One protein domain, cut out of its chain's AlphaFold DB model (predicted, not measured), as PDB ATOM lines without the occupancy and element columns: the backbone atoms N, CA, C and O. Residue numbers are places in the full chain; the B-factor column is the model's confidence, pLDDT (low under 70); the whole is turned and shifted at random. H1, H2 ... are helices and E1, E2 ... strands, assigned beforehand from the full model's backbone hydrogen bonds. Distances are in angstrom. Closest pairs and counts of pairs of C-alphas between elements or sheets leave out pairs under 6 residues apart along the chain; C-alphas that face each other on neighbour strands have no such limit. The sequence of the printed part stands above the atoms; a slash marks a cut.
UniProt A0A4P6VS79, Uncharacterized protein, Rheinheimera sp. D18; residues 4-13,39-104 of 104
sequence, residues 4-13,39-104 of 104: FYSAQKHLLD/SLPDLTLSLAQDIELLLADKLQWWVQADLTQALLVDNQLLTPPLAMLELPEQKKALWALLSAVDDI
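This is residues 4 to 13 and 39 to 104 of the 104 residues of an uncharacterized protein of Rheinheimera sp. D18 (UniProt A0A4P6VS79). Three helices and a small sheet of two strands run nearly along one direction, arranged as a loose ring: H3 lies between H1 and H2, and E1 and E2 close the side opposite H3. E2 is on the side nearer H1 and E1 on the side nearer H2. The printed part has 76 residues, in the order H1, H2, E1, E2, H3, with the sheet E1, E2 parallel and the class mostly helix. The whole is compact, with a radius of gyration of the C-alphas of 11.1 A, and rounded, spanning 27 by 26 by 23 A.

H1, residues 4 to 13, touches H3, residues 88 to 102, at a shallow tilt of 14 degrees, opposite ways; their closest C-alphas are those of Phe 4 and Ala 100, 4.9 A apart. H2, residues 46 to 55, touches residues 98 to 102 of H3 alone, at a shallow tilt of 26 degrees, the same way; Leu 54 and Leu 98 have the closest C-alphas, 6.9 A apart. H1 and H2 are apart. E1, residues 60 to 63, and E2, residues 76 to 79, are parallel neighbours at 23 degrees; N 62 and O 77 are within hydrogen-bond range at 2.8 A, as are N 79 and O 62 at 2.9 A. The closest C-alphas of H1 and E2 are those of Gln 8 and Leu 78, 7.6 A apart. In H1, H2 and H3 every O i to N i+4 pair is within hydrogen-bond range.

H1 begins at C-alpha 4, (213.530, 251.420, 195.081), and is 13.9 A long. H2 is 14.1 A long, E1 10.2 A and E2 9.7 A. H3, 21.0 A long, ends at C-alpha 102, (219.662, 255.226, 189.507).

Residues 14 to 38 are not printed; C-alphas 13 and 39 are 20.4 A apart across the cut. The link E1 to E2 is long, with 12 residues. Mean pLDDT of the printed part is 71.0; 27 residues are under 70, among them residues 65 to 74 and 81 to 89.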
ATOM      1  N   PHE A   4     212.672 252.583 194.883       71.44
ATOM      2  CA  PHE A   4     213.530 251.420 195.081       71.44
ATOM      3  C   PHE A   4     212.875 250.309 195.909       71.44
ATOM      4  O   PHE A   4     212.808 249.170 195.459       71.44
ATOM      5  N   TYR A   5     212.304 250.640 197.072       74.19
ATOM      6  CA  TYR A   5     211.642 249.658 197.938       74.19
ATOM      7  C   TYR A   5     210.452 248.994 197.235       74.19
ATOM      8  O   TYR A   5     210.269 247.778 197.304       74.19
ATOM      9  N   SER A   6     209.651 249.782 196.511       73.44
ATOM     10  CA  SER A   6     208.528 249.261 195.725       73.44
ATOM     11  C   SER A   6     208.997 248.347 194.591       73.44
ATOM     12  O   SER A   6     208.399 247.293 194.378       73.44
ATOM     13  N   ALA A   7     210.078 248.711 193.895       74.19
ATOM     14  CA  ALA A   7     210.658 247.898 192.830       74.19
ATOM     15  C   ALA A   7     211.277 246.596 193.369       74.19
ATOM     16  O   ALA A   7     211.071 245.534 192.788       74.19
ATOM     17  N   GLN A   8     211.951 246.644 194.521       74.81
ATOM     18  CA  GLN A   8     212.528 245.468 195.179       74.81
ATOM     19  C   GLN A   8     211.447 244.526 195.683       74.81
ATOM     20  O   GLN A   8     211.525 243.316 195.479       74.81
ATOM     21  N   LYS A   9     210.383 245.076 196.268       75.06
ATOM     22  CA  LYS A   9     209.224 244.286 196.666       75.06
ATOM     23  C   LYS A   9     208.540 243.647 195.460       75.06
ATOM     24  O   LYS A   9     208.170 242.484 195.548       75.06
ATOM     25  N   HIS A  10     208.413 244.367 194.346       74.38
ATOM     26  CA  HIS A  10     207.849 243.819 193.114       74.38
ATOM     27  C   HIS A  10     208.720 242.703 192.527       74.38
ATOM     28  O   HIS A  10     208.193 241.663 192.155       74.38
ATOM     29  N   LEU A  11     210.044 242.868 192.515       73.06
ATOM     30  CA  LEU A  11     210.977 241.820 192.106       73.06
ATOM     31  C   LEU A  11     210.837 240.573 192.986       73.06
ATOM     32  O   LEU A  11     210.718 239.470 192.462       73.06
ATOM     33  N   LEU A  12     210.787 240.735 194.310       73.50
ATOM     34  CA  LEU A  12     210.570 239.622 195.237       73.50
ATOM     35  C   LEU A  12     209.209 238.956 195.033       73.50
ATOM     36  O   LEU A  12     209.112 237.743 195.162       73.50
ATOM     37  N   ASP A  13     208.172 239.726 194.712       73.19
ATOM     38  CA  ASP A  13     206.842 239.208 194.398       73.19
ATOM     39  C   ASP A  13     206.875 238.385 193.102       73.19
ATOM     40  O   ASP A  13     206.546 237.205 193.121       73.19
ATOM     41  N   SER A  39     224.958 235.535 200.251       70.75
ATOM     42  CA  SER A  39     226.164 235.307 199.478       70.75
ATOM     43  C   SER A  39     226.491 236.595 198.746       70.75
ATOM     44  O   SER A  39     225.597 237.375 198.416       70.75
ATOM     45  N   LEU A  40     227.776 236.833 198.519       71.31
ATOM     46  CA  LEU A  40     228.186 237.912 197.636       71.31
ATOM     47  C   LEU A  40     227.756 237.573 196.202       71.31
ATOM     48  O   LEU A  40     227.685 236.388 195.849       71.31
ATOM     49  N   PRO A  41     227.434 238.587 195.392       69.94
ATOM     50  CA  PRO A  41     227.139 238.391 193.988       69.94
ATOM     51  C   PRO A  41     228.313 237.761 193.253       69.94
ATOM     52  O   PRO A  41     229.478 238.068 193.502       69.94
ATOM     53  N   ASP A  42     227.988 236.856 192.338       73.25
ATOM     54  CA  ASP A  42     228.991 236.191 191.525       73.25
ATOM     55  C   ASP A  42     229.372 237.093 190.344       73.25
ATOM     56  O   ASP A  42     228.748 237.066 189.283       73.25
ATOM     57  N   LEU A  43     230.392 237.925 190.559       72.75
ATOM     58  CA  LEU A  43     230.900 238.892 189.578       72.75
ATOM     59  C   LEU A  43     231.531 238.236 188.342       72.75
ATOM     60  O   LEU A  43     231.889 238.928 187.391       72.75
ATOM     61  N   THR A  44     231.655 236.906 188.298       75.62
ATOM     62  CA  THR A  44     232.096 236.223 187.073       75.62
ATOM     63  C   THR A  44     231.042 236.295 185.966       75.62
ATOM     64  O   THR A  44     231.366 236.146 184.788       75.62
ATOM     65  N   LEU A  45     229.786 236.585 186.322       70.81
ATOM     66  CA  LEU A  45     228.684 236.732 185.382       70.81
ATOM     67  C   LEU A  45     228.608 238.170 184.857       70.81
ATOM     68  O   LEU A  45     228.583 239.119 185.634       70.81
ATOM     69  N   SER A  46     228.485 238.344 183.539       74.44
ATOM     70  CA  SER A  46     228.378 239.680 182.926       74.44
ATOM     71  C   SER A  46     227.195 240.477 183.473       74.44
ATOM     72  O   SER A  46     227.345 241.651 183.777       74.44
ATOM     73  N   LEU A  47     226.051 239.817 183.717       71.00
ATOM     74  CA  LEU A  47     224.898 240.467 184.349       71.00
ATOM     75  C   LEU A  47     225.248 241.003 185.742       71.00
ATOM     76  O   LEU A  47     224.728 242.035 186.143       71.00
ATOM     77  N   ALA A  48     226.116 240.306 186.481       74.19
ATOM     78  CA  ALA A  48     226.542 240.759 187.791       74.19
ATOM     79  C   ALA A  48     227.414 242.004 187.712       74.19
ATOM     80  O   ALA A  48     227.218 242.933 188.483       74.19
ATOM     81  N   GLN A  49     228.336 242.029 186.756       75.88
ATOM     82  CA  GLN A  49     229.199 243.181 186.519       75.88
ATOM     83  C   GLN A  49     228.383 244.397 186.073       75.88
ATOM     84  O   GLN A  49     228.608 245.485 186.584       75.88
ATOM     85  N   ASP A  50     227.390 244.214 185.194       75.81
ATOM     86  CA  ASP A  50     226.451 245.277 184.809       75.81
ATOM     87  C   ASP A  50     225.696 245.837 186.026       75.81
ATOM     88  O   ASP A  50     225.602 247.051 186.197       75.81
ATOM     89  N   ILE A  51     225.185 244.960 186.899       75.75
ATOM     90  CA  ILE A  51     224.483 245.360 188.129       75.75
ATOM     91  C   ILE A  51     225.427 246.101 189.082       75.75
ATOM     92  O   ILE A  51     225.060 247.164 189.572       75.75
ATOM     93  N   GLU A  52     226.622 245.566 189.343       79.44
ATOM     94  CA  GLU A  52     227.627 246.184 190.218       79.44
ATOM     95  C   GLU A  52     228.044 247.567 189.703       79.44
ATOM     96  O   GLU A  52     228.135 248.522 190.476       79.44
ATOM     97  N   LEU A  53     228.206 247.699 188.387       77.31
ATOM     98  CA  LEU A  53     228.519 248.967 187.743       77.31
ATOM     99  C   LEU A  53     227.379 249.986 187.904       77.31
ATOM    100  O   LEU A  53     227.641 251.152 188.186       77.31
ATOM    101  N   LEU A  54     226.123 249.546 187.765       75.12
ATOM    102  CA  LEU A  54     224.926 250.376 187.965       75.12
ATOM    103  C   LEU A  54     224.715 250.773 189.430       75.12
ATOM    104  O   LEU A  54     224.240 251.869 189.713       75.12
ATOM    105  N   LEU A  55     225.062 249.890 190.365       74.75
ATOM    106  CA  LEU A  55     225.002 250.162 191.799       74.75
ATOM    107  C   LEU A  55     225.979 251.262 192.213       74.75
ATOM    108  O   LEU A  55     225.670 251.995 193.154       74.75
ATOM    109  N   ALA A  56     227.126 251.370 191.531       66.25
ATOM    110  CA  ALA A  56     228.132 252.418 191.719       66.25
ATOM    111  C   ALA A  56     228.423 252.732 193.206       66.25
ATOM    112  O   ALA A  56     228.512 253.894 193.599       66.25
ATOM    113  N   ASP A  57     228.519 251.686 194.037       64.31
ATOM    114  CA  ASP A  57     228.772 251.738 195.490       64.31
ATOM    115  C   ASP A  57     227.662 252.382 196.359       64.31
ATOM    116  O   ASP A  57     227.779 252.457 197.580       64.31
ATOM    117  N   LYS A  58     226.532 252.804 195.773       69.62
ATOM    118  CA  LYS A  58     225.425 253.445 196.510       69.62
ATOM    119  C   LYS A  58     224.657 252.486 197.427       69.62
ATOM    120  O   LYS A  58     224.059 252.923 198.414       69.62
ATOM    121  N   LEU A  59     224.627 251.194 197.089       74.31
ATOM    122  CA  LEU A  59     223.870 250.172 197.816       74.31
ATOM    123  C   LEU A  59     224.705 248.914 198.034       74.31
ATOM    124  O   LEU A  59     225.489 248.499 197.184       74.31
ATOM    125  N   GLN A  60     224.460 248.251 199.161       78.00
ATOM    126  CA  GLN A  60     225.075 246.963 199.468       78.00
ATOM    127  C   GLN A  60     224.332 245.850 198.729       78.00
ATOM    128  O   GLN A  60     223.150 245.620 198.992       78.00
ATOM    129  N   TRP A  61     225.012 245.152 197.821       79.56
ATOM    130  CA  TRP A  61     224.407 244.075 197.047       79.56
ATOM    131  C   TRP A  61     224.628 242.701 197.686       79.56
ATOM    132  O   TRP A  61     225.754 242.242 197.869       79.56
ATOM    133  N   TRP A  62     223.519 242.034 197.994       79.88
ATOM    134  CA  TRP A  62     223.457 240.710 198.587       79.88
ATOM    135  C   TRP A  62     222.657 239.750 197.717       79.88
ATOM    136  O   TRP A  62     221.591 240.083 197.191       79.88
ATOM    137  N   VAL A  63     223.145 238.516 197.628       76.56
ATOM    138  CA  VAL A  63     222.468 237.423 196.942       76.56
ATOM    139  C   VAL A  63     221.857 236.460 197.952       76.56
ATOM    140  O   VAL A  63     222.554 235.925 198.815       76.56
ATOM    141  N   GLN A  64     220.557 236.192 197.834       75.25
ATOM    142  CA  GLN A  64     219.848 235.243 198.692       75.25
ATOM    143  C   GLN A  64     219.036 234.251 197.862       75.25
ATOM    144  O   GLN A  64     218.187 234.635 197.067       75.25
ATOM    145  N   ALA A  65     219.280 232.958 198.072       65.81
ATOM    146  CA  ALA A  65     218.506 231.901 197.420       65.81
ATOM    147  C   ALA A  65     217.080 231.781 197.989       65.81
ATOM    148  O   ALA A  65     216.148 231.486 197.248       65.81
ATOM    149  N   ASP A  66     216.908 232.036 199.290       67.44
ATOM    150  CA  ASP A  66     215.615 231.965 199.974       67.44
ATOM    151  C   ASP A  66     214.995 233.359 200.142       67.44
ATOM    152  O   ASP A  66     215.261 234.070 201.109       67.44
ATOM    153  N   LEU A  67     214.163 233.763 199.180       67.12
ATOM    154  CA  LEU A  67     213.514 235.082 199.165       67.12
ATOM    155  C   LEU A  67     212.291 235.171 200.094       67.12
ATOM    156  O   LEU A  67     211.702 236.240 200.277       67.12
ATOM    157  N   THR A  68     211.876 234.046 200.678       61.94
ATOM    158  CA  THR A  68     210.810 233.971 201.684       61.94
ATOM    159  C   THR A  68     211.205 234.646 202.992       61.94
ATOM    160  O   THR A  68     210.339 235.218 203.652       61.94
ATOM    161  N   GLN A  69     212.500 234.654 203.320       60.06
ATOM    162  CA  GLN A  69     213.072 235.353 204.475       60.06
ATOM    163  C   GLN A  69     213.835 236.632 204.101       60.06
ATOM    164  O   GLN A  69     214.587 237.157 204.923       60.06
ATOM    165  N   ALA A  70     213.658 237.146 202.879       62.44
ATOM    166  CA  ALA A  70     214.324 238.368 202.446       62.44
ATOM    167  C   ALA A  70     213.898 239.555 203.316       62.44
ATOM    168  O   ALA A  70     212.769 240.047 203.227       62.44
ATOM    169  N   LEU A  71     214.822 240.018 204.156       62.84
ATOM    170  CA  LEU A  71     214.674 241.257 204.898       62.84
ATOM    171  C   LEU A  71     215.106 242.390 203.964       62.84
ATOM    172  O   LEU A  71     216.297 242.567 203.716       62.84
ATOM    173  N   LEU A  72     214.145 243.129 203.404       66.44
ATOM    174  CA  LEU A  72     214.475 244.346 202.665       66.44
ATOM    175  C   LEU A  72     214.956 245.388 203.672       66.44
ATOM    176  O   LEU A  72     214.165 245.893 204.470       66.44
ATOM    177  N   VAL A  73     216.250 245.681 203.641       65.50
ATOM    178  CA  VAL A  73     216.862 246.751 204.429       65.50
ATOM    179  C   VAL A  73     217.039 247.962 203.517       65.50
ATOM    180  O   VAL A  73     217.410 247.810 202.352       65.50
ATOM    181  N   ASP A  74     216.768 249.162 204.036       64.94
ATOM    182  CA  ASP A  74     217.045 250.408 203.315       64.94
ATOM    183  C   ASP A  74     218.523 250.434 202.890       64.94
ATOM    184  O   ASP A  74     219.416 250.022 203.633       64.94
ATOM    185  N   ASN A  75     218.772 250.870 201.659       70.44
ATOM    186  CA  ASN A  75     220.082 250.856 201.013       70.44
ATOM    187  C   ASN A  75     220.730 249.475 200.738       70.44
ATOM    188  O   ASN A  75     221.931 249.402 200.462       70.44
ATOM    189  N   GLN A  76     219.970 248.373 200.773       75.88
ATOM    190  CA  GLN A  76     220.478 247.052 200.386       75.88
ATOM    191  C   GLN A  76     219.745 246.484 199.179       75.88
ATOM    192  O   GLN A  76     218.526 246.301 199.187       75.88
ATOM    193  N   LEU A  77     220.514 246.128 198.153       74.75
ATOM    194  CA  LEU A  77     219.996 245.377 197.031       74.75
ATOM    195  C   LEU A  77     220.032 243.887 197.356       74.75
ATOM    196  O   LEU A  77     221.093 243.317 197.571       74.75
ATOM    197  N   LEU A  78     218.869 243.248 197.348       75.44
ATOM    198  CA  LEU A  78     218.728 241.823 197.614       75.44
ATOM    199  C   LEU A  78     218.223 241.139 196.346       75.44
ATOM    200  O   LEU A  78     217.089 241.375 195.926       75.44
ATOM    201  N   THR A  79     219.075 240.331 195.716       71.62
ATOM    202  CA  THR A  79     218.730 239.594 194.494       71.62
ATOM    203  C   THR A  79     218.816 238.088 194.720       71.62
ATOM    204  O   THR A  79     219.595 237.619 195.547       71.62
ATOM    205  N   PRO A  80     218.058 237.284 193.970       72.00
ATOM    206  CA  PRO A  80     218.307 235.851 193.895       72.00
ATOM    207  C   PRO A  80     219.641 235.544 193.201       72.00
ATOM    208  O   PRO A  80     220.196 236.405 192.504       72.00
ATOM    209  N   PRO A  81     220.162 234.315 193.358       69.25
ATOM    210  CA  PRO A  81     221.304 233.853 192.586       69.25
ATOM    211  C   PRO A  81     221.000 233.956 191.094       69.25
ATOM    212  O   PRO A  81     219.936 233.557 190.630       69.25
ATOM    213  N   LEU A  82     221.962 234.480 190.338       67.44
ATOM    214  CA  LEU A  82     221.828 234.727 188.901       67.44
ATOM    215  C   LEU A  82     221.556 233.451 188.098       67.44
ATOM    216  O   LEU A  82     220.869 233.504 187.086       67.44
ATOM    217  N   ALA A  83     222.002 232.298 188.604       64.38
ATOM    218  CA  ALA A  83     221.652 230.982 188.071       64.38
ATOM    219  C   ALA A  83     220.138 230.687 188.104       64.38
ATOM    220  O   ALA A  83     219.663 229.819 187.388       64.38
ATOM    221  N   MET A  84     219.385 231.396 188.945       63.72
ATOM    222  CA  MET A  84     217.930 231.306 189.056       63.72
ATOM    223  C   MET A  84     217.226 232.396 188.232       63.72
ATOM    224  O   MET A  84     216.038 232.265 187.954       63.72
ATOM    225  N   LEU A  85     217.966 233.434 187.809       65.12
ATOM    226  CA  LEU A  85     217.529 234.563 186.974       65.12
ATOM    227  C   LEU A  85     217.589 234.242 185.471       65.12
ATOM    228  O   LEU A  85     218.047 235.045 184.653       65.12
ATOM    229  N   GLU A  86     217.124 233.056 185.085       62.00
ATOM    230  CA  GLU A  86     217.071 232.658 183.674       62.00
ATOM    231  C   GLU A  86     215.853 233.252 182.951       62.00
ATOM    232  O   GLU A  86     215.871 233.419 181.729       62.00
ATOM    233  N   LEU A  87     214.808 233.634 183.696       68.06
ATOM    234  CA  LEU A  87     213.545 234.078 183.115       68.06
ATOM    235  C   LEU A  87     213.579 235.554 182.674       68.06
ATOM    236  O   LEU A  87     214.085 236.422 183.395       68.06
ATOM    237  N   PRO A  88     212.963 235.883 181.519       68.06
ATOM    238  CA  PRO A  88     212.919 237.249 181.003       68.06
ATOM    239  C   PRO A  88     212.147 238.207 181.920       68.06
ATOM    240  O   PRO A  88     212.523 239.371 182.040       68.06
ATOM    241  N   GLU A  89     211.110 237.731 182.614       67.69
ATOM    242  CA  GLU A  89     210.339 238.550 183.561       67.69
ATOM    243  C   GLU A  89     211.164 238.953 184.782       67.69
ATOM    244  O   GLU A  89     211.089 240.093 185.235       67.69
ATOM    245  N   GLN A  90     212.020 238.053 185.268       70.19
ATOM    246  CA  GLN A  90     212.893 238.341 186.400       70.19
ATOM    247  C   GLN A  90     214.005 239.318 186.008       70.19
ATOM    248  O   GLN A  90     214.291 240.249 186.755       70.19
ATOM    249  N   LYS A  91     214.578 239.171 184.804       71.62
ATOM    250  CA  LYS A  91     215.519 240.155 184.242       71.62
ATOM    251  C   LYS A  91     214.862 241.523 184.089       71.62
ATOM    252  O   LYS A  91     215.468 242.529 184.431       71.62
ATOM    253  N   LYS A  92     213.616 241.573 183.615       75.75
ATOM    254  CA  LYS A  92     212.867 242.828 183.480       75.75
ATOM    255  C   LYS A  92     212.592 243.475 184.837       75.75
ATOM    256  O   LYS A  92     212.769 244.681 184.970       75.75
ATOM    257  N   ALA A  93     212.206 242.685 185.839       70.69
ATOM    258  CA  ALA A  93     212.019 243.168 187.204       70.69
ATOM    259  C   ALA A  93     213.337 243.669 187.817       70.69
ATOM    260  O   ALA A  93     213.345 244.689 188.501       70.69
ATOM    261  N   LEU A  94     214.451 242.988 187.534       74.81
ATOM    262  CA  LEU A  94     215.784 243.387 187.977       74.81
ATOM    263  C   LEU A  94     216.182 244.721 187.345       74.81
ATOM    264  O   LEU A  94     216.567 245.634 188.061       74.81
ATOM    265  N   TRP A  95     216.017 244.865 186.031       75.62
ATOM    266  CA  TRP A  95     216.258 246.126 185.331       75.62
ATOM    267  C   TRP A  95     215.377 247.259 185.856       75.62
ATOM    268  O   TRP A  95     215.876 248.355 186.087       75.62
ATOM    269  N   ALA A  96     214.091 246.998 186.109       76.94
ATOM    270  CA  ALA A  96     213.193 247.988 186.703       76.94
ATOM    271  C   ALA A  96     213.666 248.429 188.096       76.94
ATOM    272  O   ALA A  96     213.549 249.603 188.448       76.94
ATOM    273  N   LEU A  97     214.223 247.501 188.873       74.94
ATOM    274  CA  LEU A  97     214.841 247.811 190.148       74.94
ATOM    275  C   LEU A  97     216.142 248.611 189.977       74.94
ATOM    276  O   LEU A  97     216.299 249.596 190.683       74.94
ATOM    277  N   LEU A  98     217.022 248.270 189.030       75.19
ATOM    278  CA  LEU A  98     218.259 249.026 188.773       75.19
ATOM    279  C   LEU A  98     217.951 250.461 188.340       75.19
ATOM    280  O   LEU A  98     218.551 251.400 188.849       75.19
ATOM    281  N   SER A  99     216.949 250.658 187.484       76.88
ATOM    282  CA  SER A  99     216.477 252.002 187.132       76.88
ATOM    283  C   SER A  99     215.898 252.757 188.332       76.88
ATOM    284  O   SER A  99     215.959 253.980 188.373       76.88
ATOM    285  N   ALA A 100     215.344 252.053 189.321       73.00
ATOM    286  CA  ALA A 100     214.889 252.667 190.564       73.00
ATOM    287  C   ALA A 100     216.032 252.960 191.553       73.00
ATOM    288  O   ALA A 100     215.805 253.741 192.472       73.00
ATOM    289  N   VAL A 101     217.212 252.340 191.386       67.56
ATOM    290  CA  VAL A 101     218.463 252.663 192.104       67.56
ATOM    291  C   VAL A 101     219.118 253.914 191.528       67.56
ATOM    292  O   VAL A 101     219.613 254.741 192.285       67.56
ATOM    293  N   ASP A 102     219.112 254.054 190.202       62.38
ATOM    294  CA  ASP A 102     219.662 255.226 189.507       62.38
ATOM    295  C   ASP A 102     218.928 256.528 189.894       62.38
ATOM    296  O   ASP A 102     219.548 257.579 190.022       62.38
ATOM    297  N   ASP A 103     217.624 256.433 190.181       58.88
ATOM    298  CA  ASP A 103     216.763 257.537 190.646       58.88
ATOM    299  C   ASP A 103     216.996 257.937 192.127       58.88
ATOM    300  O   ASP A 103     216.334 258.863 192.602       58.88
ATOM    301  N   ILE A 104     217.898 257.256 192.861       55.66
ATOM    302  CA  ILE A 104     218.272 257.564 194.264       55.66
ATOM    303  C   ILE A 104     219.497 258.484 194.339       55.66
ATOM    304  O   ILE A 104     220.549 258.185 193.713       55.66
TER     305      ILE A 104